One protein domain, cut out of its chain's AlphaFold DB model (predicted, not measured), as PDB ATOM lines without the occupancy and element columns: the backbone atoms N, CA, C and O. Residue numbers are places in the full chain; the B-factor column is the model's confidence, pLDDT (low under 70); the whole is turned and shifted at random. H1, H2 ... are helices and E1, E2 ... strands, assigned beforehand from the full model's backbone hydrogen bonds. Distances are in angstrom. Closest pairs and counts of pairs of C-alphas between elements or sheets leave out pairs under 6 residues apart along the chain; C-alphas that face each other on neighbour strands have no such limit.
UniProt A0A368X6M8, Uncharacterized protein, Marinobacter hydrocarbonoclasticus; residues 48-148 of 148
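AT A GLANCE: This is residues 48 to 148 of the 148 residues of an uncharacterized protein of Marinobacter hydrocarbonoclasticus (UniProt A0A368X6M8). A twisted antiparallel sheet of five strands forms a wall, with H1 crossing one face and H4 beside the strands at the sheet's level. H2 is near both H1 and H4, while H3 sits at one end of the long strands E1 and E2. The printed part has 101 residues with four named helices and five named strands, in the order H1 H2 E1 H3 E2 E3 E4 H4 E5; the sheet's order is E1 - E2 - E3 - E4 - E5 and the class is mixed. It is compact, with a radius of gyration of the C-alphas of 12.8 A and spans of 38 by 30 by 19 A.

HOW THE PARTS SIT: H1, residues 48 to 57, is on the sheet of E1, residues 69 to 78, E2, 91 to 99, E3, 110 to 116, E4, 122 to 125, and E5, 144 to 147, at a height over the sheet of 8.8 A. It lies over E3 and, only just, with 3 C-alphas, over E4, and runs across the strands, at 72 degrees to E3 on the local plane; the closest C-alphas of H1 and E3, Trp 50 and Ile 115, are 6.9 A apart. H2, residues 59 to 63, is close to but not clearly touching H1. H3, residues 81 to 87, only grazes the sheet. E2, E3 and E4 form a meander, each the antiparallel neighbour of the one before. Within hydrogen-bond range are N 75 and O 94, 3.0 A, N 95 and O 113, 2.9 A, N 114 and O 124, 2.9 A, and N 123 and O 146, 2.8 A. H4, residues 128 to 133, comes closest to E3 at the C-alphas of Gly 130 and Val 111, 5.2 A. In H1, H2, H3 and H4 every O i to N i+4 pair is within hydrogen-bond range.

IN THESE COORDINATES: H1 begins at C-alpha 48 (50.475, 60.704, 98.872) and is 14.6 A long. E1 measures 26.1 A, E2 25.5 A and E3 19.9 A. E5 ends at C-alpha 147 (67.934, 59.316, 101.699).

THE WHOLE: The C-alphas farthest apart, Glu 85 and Asp 102, are 38.5 A apart. The printed part has no cut and no long link; no printed residue is under 70 in pLDDT.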
ATOM      1  N   THR A  48      50.725  62.137  99.066       92.75
ATOM      2  CA  THR A  48      50.475  60.704  98.872       92.75
ATOM      3  C   THR A  48      51.690  60.009  98.267       92.75
ATOM      4  O   THR A  48      52.163  59.022  98.825       92.75
ATOM      5  N   GLU A  49      52.227  60.554  97.173       92.56
ATOM      6  CA  GLU A  49      53.394  59.989  96.491       92.56
ATOM      7  C   GLU A  49      54.629  59.986  97.407       92.56
ATOM      8  O   GLU A  49      55.309  58.975  97.555       92.56
ATOM      9  N   TRP A  50      54.913  61.097  98.089       96.12
ATOM     10  CA  TRP A  50      56.115  61.201  98.925       96.12
ATOM     11  C   TRP A  50      56.005  60.353 100.198       96.12
ATOM     12  O   TRP A  50      57.009  59.858 100.715       96.12
ATOM     13  N   LEU A  51      54.786  60.141 100.703       94.25
ATOM     14  CA  LEU A  51      54.535  59.210 101.800       94.25
ATOM     15  C   LEU A  51      54.741  57.752 101.397       94.25
ATOM     16  O   LEU A  51      55.068  56.954 102.276       94.25
ATOM     17  N   GLN A  52      54.565  57.387 100.124       93.12
ATOM     18  CA  GLN A  52      54.895  56.041  99.648       93.12
ATOM     19  C   GLN A  52      56.411  55.800  99.736       93.12
ATOM     20  O   GLN A  52      56.825  54.858 100.411       93.12
ATOM     21  N   ASP A  53      57.237  56.720  99.226       93.75
ATOM     22  CA  ASP A  53      58.707  56.640  99.355       93.75
ATOM     23  C   ASP A  53      59.152  56.591 100.837       93.75
ATOM     24  O   ASP A  53      60.067  55.857 101.243       93.75
ATOM     25  N   PHE A  54      58.467  57.345 101.703       95.75
ATOM     26  CA  PHE A  54      58.701  57.282 103.145       95.75
ATOM     27  C   PHE A  54      58.335  55.918 103.749       95.75
ATOM     28  O   PHE A  54      59.103  55.379 104.549       95.75
ATOM     29  N   ARG A  55      57.195  55.329 103.373       93.56
ATOM     30  CA  ARG A  55      56.787  53.989 103.835       93.56
ATOM     31  C   ARG A  55      57.816  52.931 103.461       93.56
ATOM     32  O   ARG A  55      58.160  52.108 104.311       93.56
ATOM     33  N   ASP A  56      58.350  53.008 102.249       92.44
ATOM     34  CA  ASP A  56      59.348  52.065 101.747       92.44
ATOM     35  C   ASP A  56      60.691  52.197 102.478       92.44
ATOM     36  O   ASP A  56      61.338  51.198 102.803       92.44
ATOM     37  N   SER A  57      61.097  53.423 102.821       94.62
ATOM     38  CA  SER A  57      62.352  53.679 103.547       94.62
ATOM     39  C   SER A  57      62.244  53.521 105.079       94.62
ATOM     40  O   SER A  57      63.265  53.286 105.747       94.62
ATOM     41  N   CYS A  58      61.027  53.592 105.639       94.06
ATOM     42  CA  CYS A  58      60.688  53.432 107.060       94.06
ATOM     43  C   CYS A  58      59.599  52.349 107.298       94.06
ATOM     44  O   CYS A  58      58.593  52.584 107.973       94.06
ATOM     45  N   PRO A  59      59.792  51.097 106.843       92.12
ATOM     46  CA  PRO A  59      58.756  50.064 106.949       92.12
ATOM     47  C   PRO A  59      58.463  49.676 108.405       92.12
ATOM     48  O   PRO A  59      57.366  49.219 108.729       92.12
ATOM     49  N   THR A  60      59.426  49.869 109.314       91.44
ATOM     50  CA  THR A  60      59.295  49.556 110.746       91.44
ATOM     51  C   THR A  60      58.130  50.296 111.401       91.44
ATOM     52  O   THR A  60      57.405  49.691 112.194       91.44
ATOM     53  N   LEU A  61      57.912  51.562 111.035       90.75
ATOM     54  CA  LEU A  61      56.842  52.383 111.602       90.75
ATOM     55  C   LEU A  61      55.457  51.839 111.236       90.75
ATOM     56  O   LEU A  61      54.555  51.838 112.064       90.75
ATOM     57  N   PHE A  62      55.301  51.317 110.021       87.25
ATOM     58  CA  PHE A  62      54.016  50.820 109.522       87.25
ATOM     59  C   PHE A  62      53.775  49.339 109.839       87.25
ATOM     60  O   PHE A  62      52.632  48.893 109.882       87.25
ATOM     61  N   THR A  63      54.839  48.566 110.078       87.00
ATOM     62  CA  THR A  63      54.743  47.118 110.322       87.00
ATOM     63  C   THR A  63      54.878  46.751 111.796       87.00
ATOM     64  O   THR A  63      54.021  46.049 112.326       87.00
ATOM     65  N   LYS A  64      55.926  47.221 112.489       84.25
ATOM     66  CA  LYS A  64      56.199  46.845 113.889       84.25
ATOM     67  C   LYS A  64      55.446  47.697 114.898       84.25
ATOM     68  O   LYS A  64      55.151  47.212 115.984       84.25
ATOM     69  N   LEU A  65      55.157  48.950 114.552       84.00
ATOM     70  CA  LEU A  65      54.364  49.856 115.389       84.00
ATOM     71  C   LEU A  65      52.882  49.864 115.001       84.00
ATOM     72  O   LEU A  65      52.104  50.657 115.529       84.00
ATOM     73  N   LYS A  66      52.475  48.931 114.133       83.06
ATOM     74  CA  LYS A  66      51.079  48.691 113.782       83.06
ATOM     75  C   LYS A  66      50.244  48.469 115.052       83.06
ATOM     76  O   LYS A  66      50.608  47.656 115.896       83.06
ATOM     77  N   GLY A  67      49.144  49.209 115.194       84.75
ATOM     78  CA  GLY A  67      48.277  49.169 116.382       84.75
ATOM     79  C   GLY A  67      48.786  49.966 117.592       84.75
ATOM     80  O   GLY A  67      48.042  50.139 118.552       84.75
ATOM     81  N   HIS A  68      50.008  50.507 117.537       88.00
ATOM     82  CA  HIS A  68      50.593  51.374 118.569       88.00
ATOM     83  C   HIS A  68      50.741  52.827 118.103       88.00
ATOM     84  O   HIS A  68      51.410  53.626 118.759       88.00
ATOM     85  N   THR A  69      50.131  53.181 116.975       89.75
ATOM     86  CA  THR A  69      50.152  54.520 116.387       89.75
ATOM     87  C   THR A  69      48.754  55.122 116.367       89.75
ATOM     88  O   THR A  69      47.786  54.436 116.044       89.75
ATOM     89  N   SER A  70      48.639  56.412 116.664       89.75
ATOM     90  CA  SER A  70      47.387  57.169 116.573       89.75
ATOM     91  C   SER A  70      47.643  58.617 116.160       89.75
ATOM     92  O   SER A  70      48.793  59.057 116.082       89.75
ATOM     93  N   ASN A  71      46.568  59.364 115.889       90.19
ATOM     94  CA  ASN A  71      46.605  60.794 115.565       90.19
ATOM     95  C   ASN A  71      47.636  61.128 114.479       90.19
ATOM     96  O   ASN A  71      48.434  62.053 114.634       90.19
ATOM     97  N   ALA A  72      47.663  60.321 113.420       92.19
ATOM     98  CA  ALA A  72      48.554  60.568 112.306       92.19
ATOM     99  C   ALA A  72      48.014  61.735 111.474       92.19
ATOM    100  O   ALA A  72      46.825  61.760 111.139       92.19
ATOM    101  N   SER A  73      48.883  62.689 111.156       94.44
ATOM    102  CA  SER A  73      48.548  63.867 110.364       94.44
ATOM    103  C   SER A  73      49.599  64.140 109.299       94.44
ATOM    104  O   SER A  73      50.785  63.847 109.483       94.44
ATOM    105  N   VAL A  74      49.144  64.702 108.184       95.81
ATOM    106  CA  VAL A  74      49.968  65.061 107.032       95.81
ATOM    107  C   VAL A  74      49.655  66.481 106.609       95.81
ATOM    108  O   VAL A  74      48.493  66.854 106.444       95.81
ATOM    109  N   GLU A  75      50.713  67.252 106.405       95.69
ATOM    110  CA  GLU A  75      50.652  68.622 105.914       95.69
ATOM    111  C   GLU A  75      51.742  68.848 104.857       95.69
ATOM    112  O   GLU A  75      52.756  68.153 104.856       95.69
ATOM    113  N   VAL A  76      51.553  69.827 103.970       95.62
ATOM    114  CA  VAL A  76      52.576  70.269 103.005       95.62
ATOM    115  C   VAL A  76      53.001  71.685 103.352       95.62
ATOM    116  O   VAL A  76      52.161  72.565 103.532       95.62
ATOM    117  N   TRP A  77      54.303  71.870 103.538       95.00
ATOM    118  CA  TRP A  77      54.907  73.112 104.004       95.00
ATOM    119  C   TRP A  77      56.002  73.540 103.026       95.00
ATOM    120  O   TRP A  77      56.607  72.715 102.338       95.00
ATOM    121  N   GLU A  78      56.290  74.839 102.990       96.50
ATOM    122  CA  GLU A  78      57.559  75.317 102.439       96.50
ATOM    123  C   GLU A  78      58.697  74.832 103.345       96.50
ATOM    124  O   GLU A  78      58.582  74.852 104.578       96.50
ATOM    125  N   ALA A  79      59.794  74.379 102.743       95.38
ATOM    126  CA  ALA A  79      60.927  73.867 103.492       95.38
ATOM    127  C   ALA A  79      61.551  74.972 104.355       95.38
ATOM    128  O   ALA A  79      61.683  76.131 103.950       95.38
ATOM    129  N   MET A  80      61.980  74.610 105.566       94.12
ATOM    130  CA  MET A  80      62.701  75.554 106.421       94.12
ATOM    131  C   MET A  80      64.009  76.010 105.743       94.12
ATOM    132  O   MET A  80      64.668  75.181 105.112       94.12
ATOM    133  N   PRO A  81      64.458  77.271 105.930       95.94
ATOM    134  CA  PRO A  81      65.615  77.816 105.212       95.94
ATOM    135  C   PRO A  81      66.876  76.948 105.280       95.94
ATOM    136  O   PRO A  81      67.516  76.710 104.264       95.94
ATOM    137  N   TYR A  82      67.195  76.386 106.448       92.75
ATOM    138  CA  TYR A  82      68.374  75.526 106.585       92.75
ATOM    139  C   TYR A  82      68.258  74.207 105.802       92.75
ATOM    140  O   TYR A  82      69.274  73.668 105.377       92.75
ATOM    141  N   ARG A  83      67.047  73.676 105.573       94.50
ATOM    142  CA  ARG A  83      66.837  72.476 104.742       94.50
ATOM    143  C   ARG A  83      66.917  72.808 103.260       94.50
ATOM    144  O   ARG A  83      67.463  72.017 102.494       94.50
ATOM    145  N   ALA A  84      66.437  73.989 102.876       94.88
ATOM    146  CA  ALA A  84      66.640  74.515 101.534       94.88
ATOM    147  C   ALA A  84      68.135  74.684 101.228       94.88
ATOM    148  O   ALA A  84      68.612  74.205 100.204       94.88
ATOM    149  N   GLU A  85      68.901  75.275 102.146       95.50
ATOM    150  CA  GLU A  85      70.347  75.468 101.985       95.50
ATOM    151  C   GLU A  85      71.132  74.150 102.002       95.50
ATOM    152  O   GLU A  85      72.024  73.949 101.179       95.50
ATOM    153  N   GLN A  86      70.814  73.244 102.932       94.75
ATOM    154  CA  GLN A  86      71.590  72.021 103.134       94.75
ATOM    155  C   GLN A  86      71.240  70.912 102.137       94.75
ATOM    156  O   GLN A  86      72.129  70.174 101.709       94.75
ATOM    157  N   TYR A  87      69.962  70.773 101.783       95.25
ATOM    158  CA  TYR A  87      69.466  69.663 100.968       95.25
ATOM    159  C   TYR A  87      68.840  70.113  99.647       95.25
ATOM    160  O   TYR A  87      68.528  69.263  98.819       95.25
ATOM    161  N   GLY A  88      68.658  71.414  99.408       96.69
ATOM    162  CA  GLY A  88      67.967  71.914  98.214       96.69
ATOM    163  C   GLY A  88      66.454  71.699  98.254       96.69
ATOM    164  O   GLY A  88      65.824  71.618  97.202       96.69
ATOM    165  N   TRP A  89      65.873  71.530  99.443       97.25
ATOM    166  CA  TRP A  89      64.435  71.319  99.592       97.25
ATOM    167  C   TRP A  89      63.673  72.625  99.384       97.25
ATOM    168  O   TRP A  89      63.972  73.625 100.026       97.25
ATOM    169  N   GLU A  90      62.666  72.603  98.517       96.44
ATOM    170  CA  GLU A  90      61.743  73.732  98.325       96.44
ATOM    171  C   GLU A  90      60.474  73.524  99.152       96.44
ATOM    172  O   GLU A  90      60.052  74.403  99.896       96.44
ATOM    173  N   LYS A  91      59.912  72.314  99.086       96.25
ATOM    174  CA  LYS A  91      58.750  71.888  99.864       96.25
ATOM    175  C   LYS A  91      59.056  70.650 100.682       96.25
ATOM    176  O   LYS A  91      59.934  69.856 100.334       96.25
ATOM    177  N   GLU A  92      58.283  70.462 101.738       96.88
ATOM    178  CA  GLU A  92      58.315  69.267 102.564       96.88
ATOM    179  C   GLU A  92      56.903  68.795 102.913       96.88
ATOM    180  O   GLU A  92      56.000  69.579 103.206       96.88
ATOM    181  N   VAL A  93      56.727  67.480 102.903       97.31
ATOM    182  CA  VAL A  93      55.582  66.812 103.509       97.31
ATOM    183  C   VAL A  93      55.932  66.561 104.968       97.31
ATOM    184  O   VAL A  93      56.916  65.888 105.282       97.31
ATOM    185  N   VAL A  94      55.130  67.122 105.864       96.94
ATOM    186  CA  VAL A  94      55.272  66.973 107.308       96.94
ATOM    187  C   VAL A  94      54.315  65.883 107.765       96.94
ATOM    188  O   VAL A  94      53.103  66.084 107.817       96.94
ATOM    189  N   PHE A  95      54.864  64.723 108.109       96.44
ATOM    190  CA  PHE A  95      54.112  63.600 108.659       96.44
ATOM    191  C   PHE A  95      54.349  63.503 110.162       96.44
ATOM    192  O   PHE A  95      55.481  63.322 110.609       96.44
ATOM    193  N   SER A  96      53.287  63.600 110.955       95.56
ATOM    194  CA  SER A  96      53.350  63.419 112.406       95.56
ATOM    195  C   SER A  96      52.496  62.243 112.838       95.56
ATOM    196  O   SER A  96      51.415  62.033 112.301       95.56
ATOM    197  N   VAL A  97      52.960  61.482 113.826       94.38
ATOM    198  CA  VAL A  97      52.204  60.357 114.386       94.38
ATOM    199  C   VAL A  97      52.505  60.188 115.870       94.38
ATOM    200  O   VAL A  97      53.654  60.300 116.313       94.38
ATOM    201  N   LYS A  98      51.461  59.944 116.668       93.31
ATOM    202  CA  LYS A  98      51.587  59.644 118.094       93.31
ATOM    203  C   LYS A  98      51.870  58.161 118.274       93.31
ATOM    204  O   LYS A  98      51.104  57.324 117.813       93.31
ATOM    205  N   ILE A  99      52.930  57.849 119.005       92.19
ATOM    206  CA  ILE A  99      53.227  56.497 119.463       92.19
ATOM    207  C   ILE A  99      52.606  56.296 120.846       92.19
ATOM    208  O   ILE A  99      52.706  57.154 121.732       92.19
ATOM    209  N   SER A 100      51.939  55.163 121.021       91.00
ATOM    210  CA  SER A 100      51.291  54.766 122.265       91.00
ATOM    211  C   SER A 100      52.305  54.559 123.399       91.00
ATOM    212  O   SER A 100      53.480  54.263 123.174       91.00
ATOM    213  N   ASN A 101      51.843  54.711 124.642       91.81
ATOM    214  CA  ASN A 101      52.660  54.531 125.848       91.81
ATOM    215  C   ASN A 101      53.050  53.062 126.105       91.81
ATOM    216  O   ASN A 101      53.962  52.786 126.878       91.81
ATOM    217  N   ASP A 102      52.363  52.106 125.484       89.62
ATOM    218  CA  ASP A 102      52.663  50.674 125.603       89.62
ATOM    219  C   ASP A 102      53.712  50.186 124.585       89.62
ATOM    220  O   ASP A 102      54.203  49.059 124.691       89.62
ATOM    221  N   SER A 103      54.103  51.037 123.631       88.38
ATOM    222  CA  SER A 103      55.171  50.728 122.686       88.38
ATOM    223  C   SER A 103      56.516  50.607 123.401       88.38
ATOM    224  O   SER A 103      56.845  51.391 124.290       88.38
ATOM    225  N   ARG A 104      57.351  49.658 122.966       88.06
ATOM    226  CA  ARG A 104      58.745  49.538 123.436       88.06
ATOM    227  C   ARG A 104      59.691  50.549 122.788       88.06
ATOM    228  O   ARG A 104      60.792  50.735 123.287       88.06
ATOM    229  N   VAL A 105      59.264  51.162 121.688       86.00
ATOM    230  CA  VAL A 105      60.036  52.119 120.888       86.00
ATOM    231  C   VAL A 105      59.289  53.441 120.880       86.00
ATOM    232  O   VAL A 105      58.082  53.450 120.641       86.00
ATOM    233  N   ALA A 106      59.986  54.553 121.134       85.00
ATOM    234  CA  ALA A 106      59.397  55.896 121.097       85.00
ATOM    235  C   ALA A 106      58.107  56.056 121.941       85.00
ATOM    236  O   ALA A 106      57.236  56.858 121.606       85.00
ATOM    237  N   SER A 107      57.985  55.302 123.042       90.25
ATOM    238  CA  SER A 107      56.792  55.245 123.898       90.25
ATOM    239  C   SER A 107      56.274  56.630 124.286       90.25
ATOM    240  O   SER A 107      57.011  57.449 124.836       90.25
ATOM    241  N   GLY A 108      55.004  56.906 123.986       89.25
ATOM    242  CA  GLY A 108      54.362  58.164 124.357       89.25
ATOM    243  C   GLY A 108      54.855  59.396 123.599       89.25
ATOM    244  O   GLY A 108      54.408  60.509 123.892       89.25
ATOM    245  N   HIS A 109      55.735  59.257 122.609       90.69
ATOM    246  CA  HIS A 109      56.203  60.383 121.808       90.69
ATOM    247  C   HIS A 109      55.302  60.622 120.598       90.69
ATOM    248  O   HIS A 109      54.832  59.691 119.955       90.69
ATOM    249  N   THR A 110      55.092  61.892 120.255       93.50
ATOM    250  CA  THR A 110      54.742  62.251 118.879       93.50
ATOM    251  C   THR A 110      56.045  62.399 118.113       93.50
ATOM    252  O   THR A 110      56.910  63.190 118.512       93.50
ATOM    253  N   VAL A 111      56.196  61.598 117.066       93.81
ATOM    254  CA  VAL A 111      57.325  61.667 116.141       93.81
ATOM    255  C   VAL A 111      56.877  62.408 114.889       93.81
ATOM    256  O   VAL A 111      55.751  62.229 114.432       93.81
ATOM    257  N   THR A 112      57.759  63.257 114.373       95.56
ATOM    258  CA  THR A 112      57.514  64.073 113.184       95.56
ATOM    259  C   THR A 112      58.628  63.819 112.184       95.56
ATOM    260  O   THR A 112      59.809  63.769 112.557       95.56
ATOM    261  N   TYR A 113      58.229  63.644 110.934       96.50
ATOM    262  CA  TYR A 113      59.086  63.417 109.787       96.50
ATOM    263  C   TYR A 113      58.844  64.526 108.770       96.50
ATOM    264  O   TYR A 113      57.697  64.863 108.483       96.50
ATOM    265  N   HIS A 114      59.925  65.076 108.234       97.06
ATOM    266  CA  HIS A 114      59.898  66.034 107.134       97.06
ATOM    267  C   HIS A 114      60.437  65.319 105.907       97.06
ATOM    268  O   HIS A 114      61.531  64.767 105.968       97.06
ATOM    269  N   ILE A 115      59.659  65.273 104.838       97.81
ATOM    270  CA  ILE A 115      59.873  64.386 103.698       97.81
ATOM    271  C   ILE A 115      59.942  65.263 102.451       97.81
ATOM    272  O   ILE A 115      59.043  66.074 102.241       97.81
ATOM    273  N   SER A 116      60.970  65.119 101.617       97.50
ATOM    274  CA  SER A 116      61.038  65.846 100.348       97.50
ATOM    275  C   SER A 116      61.631  65.008  99.229       97.50
ATOM    276  O   SER A 116      62.554  64.221  99.443       97.50
ATOM    277  N   ARG A 117      61.119  65.221  98.013       95.69
ATOM    278  CA  ARG A 117      61.705  64.702  96.766       95.69
ATOM    279  C   ARG A 117      62.405  65.782  95.940       95.69
ATOM    280  O   ARG A 117      63.024  65.463  94.928       95.69
ATOM    281  N   ASN A 118      62.321  67.049  96.348       93.62
ATOM    282  CA  ASN A 118      63.079  68.128  95.719       93.62
ATOM    283  C   ASN A 118      64.517  68.154  96.265       93.62
ATOM    284  O   ASN A 118      64.757  67.793  97.414       93.62
ATOM    285  N   GLY A 119      65.480  68.594  95.452       94.44
ATOM    286  CA  GLY A 119      66.887  68.648  95.857       94.44
ATOM    287  C   GLY A 119      67.478  67.258  96.103       94.44
ATOM    288  O   GLY A 119      67.469  66.422  95.204       94.44
ATOM    289  N   THR A 120      68.012  67.030  97.305       96.75
ATOM    290  CA  THR A 120      68.499  65.730  97.792       96.75
ATOM    291  C   THR A 120      67.335  64.956  98.414       96.75
ATOM    292  O   THR A 120      66.940  65.283  99.536       96.75
ATOM    293  N   PRO A 121      66.769  63.943  97.732       96.94
ATOM    294  CA  PRO A 121      65.548  63.290  98.187       96.94
ATOM    295  C   PRO A 121      65.768  62.493  99.473       96.94
ATOM    296  O   PRO A 121      66.771  61.787  99.615       96.94
ATOM    297  N   GLY A 122      64.823  62.582 100.403       97.06
ATOM    298  CA  GLY A 122      64.862  61.819 101.644       97.06
ATOM    299  C   GLY A 122      63.906  62.348 102.702       97.06
ATOM    300  O   GLY A 122      63.013  63.156 102.433       97.06
ATOM    301  N   TRP A 123      64.123  61.909 103.938       96.81
ATOM    302  CA  TRP A 123      63.390  62.391 105.099       96.81
ATOM    303  C   TRP A 123      64.294  62.720 106.285       96.81
ATOM    304  O   TRP A 123      65.386  62.173 106.454       96.81
ATOM    305  N   LEU A 124      63.801  63.626 107.126       95.69
ATOM    306  CA  LEU A 124      64.426  64.102 108.352       95.69
ATOM    307  C   LEU A 124      63.518  63.852 109.544       95.69
ATOM    308  O   LEU A 124      62.303  64.021 109.467       95.69
ATOM    309  N   THR A 125      64.121  63.552 110.686       94.44
ATOM    310  CA  THR A 125      63.438  63.627 111.975       94.44
ATOM    311  C   THR A 125      64.341  64.261 113.024       94.44
ATOM    312  O   THR A 125      65.543  64.000 113.083       94.44
ATOM    313  N   GLN A 126      63.750  65.118 113.854       78.44
ATOM    314  CA  GLN A 126      64.467  65.904 114.864       78.44
ATOM    315  C   GLN A 126      64.808  65.119 116.130       78.44
ATOM    316  O   GLN A 126      65.588  65.580 116.960       78.44
ATOM    317  N   LYS A 127      64.195  63.949 116.316       75.38
ATOM    318  CA  LYS A 127      64.293  63.169 117.548       75.38
ATOM    319  C   LYS A 127      64.890  61.806 117.262       75.38
ATOM    320  O   LYS A 127      64.479  61.138 116.315       75.38
ATOM    321  N   SER A 128      65.780  61.350 118.141       85.38
ATOM    322  CA  SER A 128      66.307  59.985 118.085       85.38
ATOM    323  C   SER A 128      65.188  58.941 118.086       85.38
ATOM    324  O   SER A 128      65.298  57.935 117.396       85.38
ATOM    325  N   GLN A 129      64.074  59.234 118.763       89.56
ATOM    326  CA  GLN A 129      62.871  58.403 118.784       89.56
ATOM    327  C   GLN A 129      62.220  58.234 117.402       89.56
ATOM    328  O   GLN A 129      61.677  57.171 117.123       89.56
ATOM    329  N   GLY A 130      62.268  59.250 116.532       90.69
ATOM    330  CA  GLY A 130      61.755  59.131 115.163       90.69
ATOM    331  C   GLY A 130      62.609  58.175 114.331       90.69
ATOM    332  O   GLY A 130      62.090  57.283 113.665       90.69
ATOM    333  N   ALA A 131      63.935  58.287 114.440       92.00
ATOM    334  CA  ALA A 131      64.849  57.365 113.771       92.00
ATOM    335  C   ALA A 131      64.681  55.933 114.307       92.00
ATOM    336  O   ALA A 131      64.570  54.990 113.523       92.00
ATOM    337  N   GLU A 132      64.568  55.775 115.628       90.69
ATOM    338  CA  GLU A 132      64.339  54.490 116.294       90.69
ATOM    339  C   GLU A 132      63.012  53.844 115.866       90.69
ATOM    340  O   GLU A 132      62.979  52.648 115.572       90.69
ATOM    341  N   ALA A 133      61.935  54.629 115.740       91.81
ATOM    342  CA  ALA A 133      60.641  54.162 115.238       91.81
ATOM    343  C   ALA A 133      60.720  53.646 113.789       91.81
ATOM    344  O   ALA A 133      60.004  52.713 113.421       91.81
ATOM    345  N   CYS A 134      61.653  54.175 112.993       92.56
ATOM    346  CA  CYS A 134      61.994  53.658 111.667       92.56
ATOM    347  C   CYS A 134      63.032  52.519 111.679       92.56
ATOM    348  O   CYS A 134      63.340  51.957 110.625       92.56
ATOM    349  N   GLY A 135      63.570  52.139 112.841       90.31
ATOM    350  CA  GLY A 135      64.660  51.164 112.962       90.31
ATOM    351  C   GLY A 135      65.993  51.670 112.400       90.31
ATOM    352  O   GLY A 135      66.814  50.872 111.951       90.31
ATOM    353  N   LYS A 136      66.189  52.990 112.369       90.88
ATOM    354  CA  LYS A 136      67.410  53.658 111.907       90.88
ATOM    355  C   LYS A 136      68.251  54.099 113.103       90.88
ATOM    356  O   LYS A 136      67.733  54.367 114.185       90.88
ATOM    357  N   ASN A 137      69.558  54.206 112.889       87.25
ATOM    358  CA  ASN A 137      70.455  54.775 113.888       87.25
ATOM    359  C   ASN A 137      70.213  56.281 113.980       87.25
ATOM    360  O   ASN A 137      70.293  56.982 112.975       87.25
ATOM    361  N   ALA A 138      69.928  56.766 115.184       83.88
ATOM    362  CA  ALA A 138      69.796  58.189 115.432       83.88
ATOM    363  C   ALA A 138      71.164  58.877 115.450       83.88
ATOM    364  O   ALA A 138      72.111  58.375 116.064       83.88
ATOM    365  N   THR A 139      71.244  60.073 114.875       79.06
ATOM    366  CA  THR A 139      72.374  60.969 115.117       79.06
ATOM    367  C   THR A 139      72.162  61.685 116.449       79.06
ATOM    368  O   THR A 139      71.196  62.423 116.634       79.06
ATOM    369  N   SER A 140      73.043  61.447 117.422       73.38
ATOM    370  CA  SER A 140      72.935  62.091 118.734       73.38
ATOM    371  C   SER A 140      73.193  63.595 118.620       73.38
ATOM    372  O   SER A 140      74.260  64.006 118.175       73.38
ATOM    373  N   GLY A 141      72.243  64.412 119.079       73.31
ATOM    374  CA  GLY A 141      72.379  65.871 119.114       73.31
ATOM    375  C   GLY A 141      72.092  66.591 117.792       73.31
ATOM    376  O   GLY A 141      72.300  67.799 117.728       73.31
ATOM    377  N   SER A 142      71.601  65.896 116.762       80.62
ATOM    378  CA  SER A 142      71.180  66.515 115.499       80.62
ATOM    379  C   SER A 142      69.954  65.825 114.901       80.62
ATOM    380  O   SER A 142      69.531  64.762 115.357       80.62
ATOM    381  N   GLU A 143      69.400  66.410 113.838       87.00
ATOM    382  CA  GLU A 143      68.431  65.712 112.994       87.00
ATOM    383  C   GLU A 143      69.077  64.463 112.369       87.00
ATOM    384  O   GLU A 143      70.282  64.433 112.091       87.00
ATOM    385  N   THR A 144      68.274  63.420 112.162       92.19
ATOM    386  CA  THR A 144      68.679  62.228 111.407       92.19
ATOM    387  C   THR A 144      68.106  62.325 110.002       92.19
ATOM    388  O   THR A 144      66.885  62.342 109.852       92.19
ATOM    389  N   PHE A 145      68.987  62.391 109.002       93.69
ATOM    390  CA  PHE A 145      68.637  62.341 107.583       93.69
ATOM    391  C   PHE A 145      68.732  60.914 107.053       93.69
ATOM    392  O   PHE A 145      69.697  60.201 107.341       93.69
ATOM    393  N   VAL A 146      67.759  60.523 106.239       94.25
ATOM    394  CA  VAL A 146      67.755  59.254 105.515       94.25
ATOM    395  C   VAL A 146      67.344  59.528 104.074       94.25
ATOM    396  O   VAL A 146      66.239  60.004 103.829       94.25
ATOM    397  N   GLY A 147      68.236  59.232 103.129       93.88
ATOM    398  CA  GLY A 147      67.934  59.316 101.699       93.88
ATOM    399  C   GLY A 147      67.019  58.180 101.238       93.88
ATOM    400  O   GLY A 147      67.009  57.111 101.860       93.88
ATOM    401  N   PHE A 148      66.271  58.432 100.164       89.56
ATOM    402  CA  PHE A 148      65.516  57.400  99.446       89.56
ATOM    403  C   PHE A 148      66.426  56.524  98.580       89.56
ATOM    404  O   PHE A 148      67.421  57.058  98.034       89.56
TER     405      PHE A 148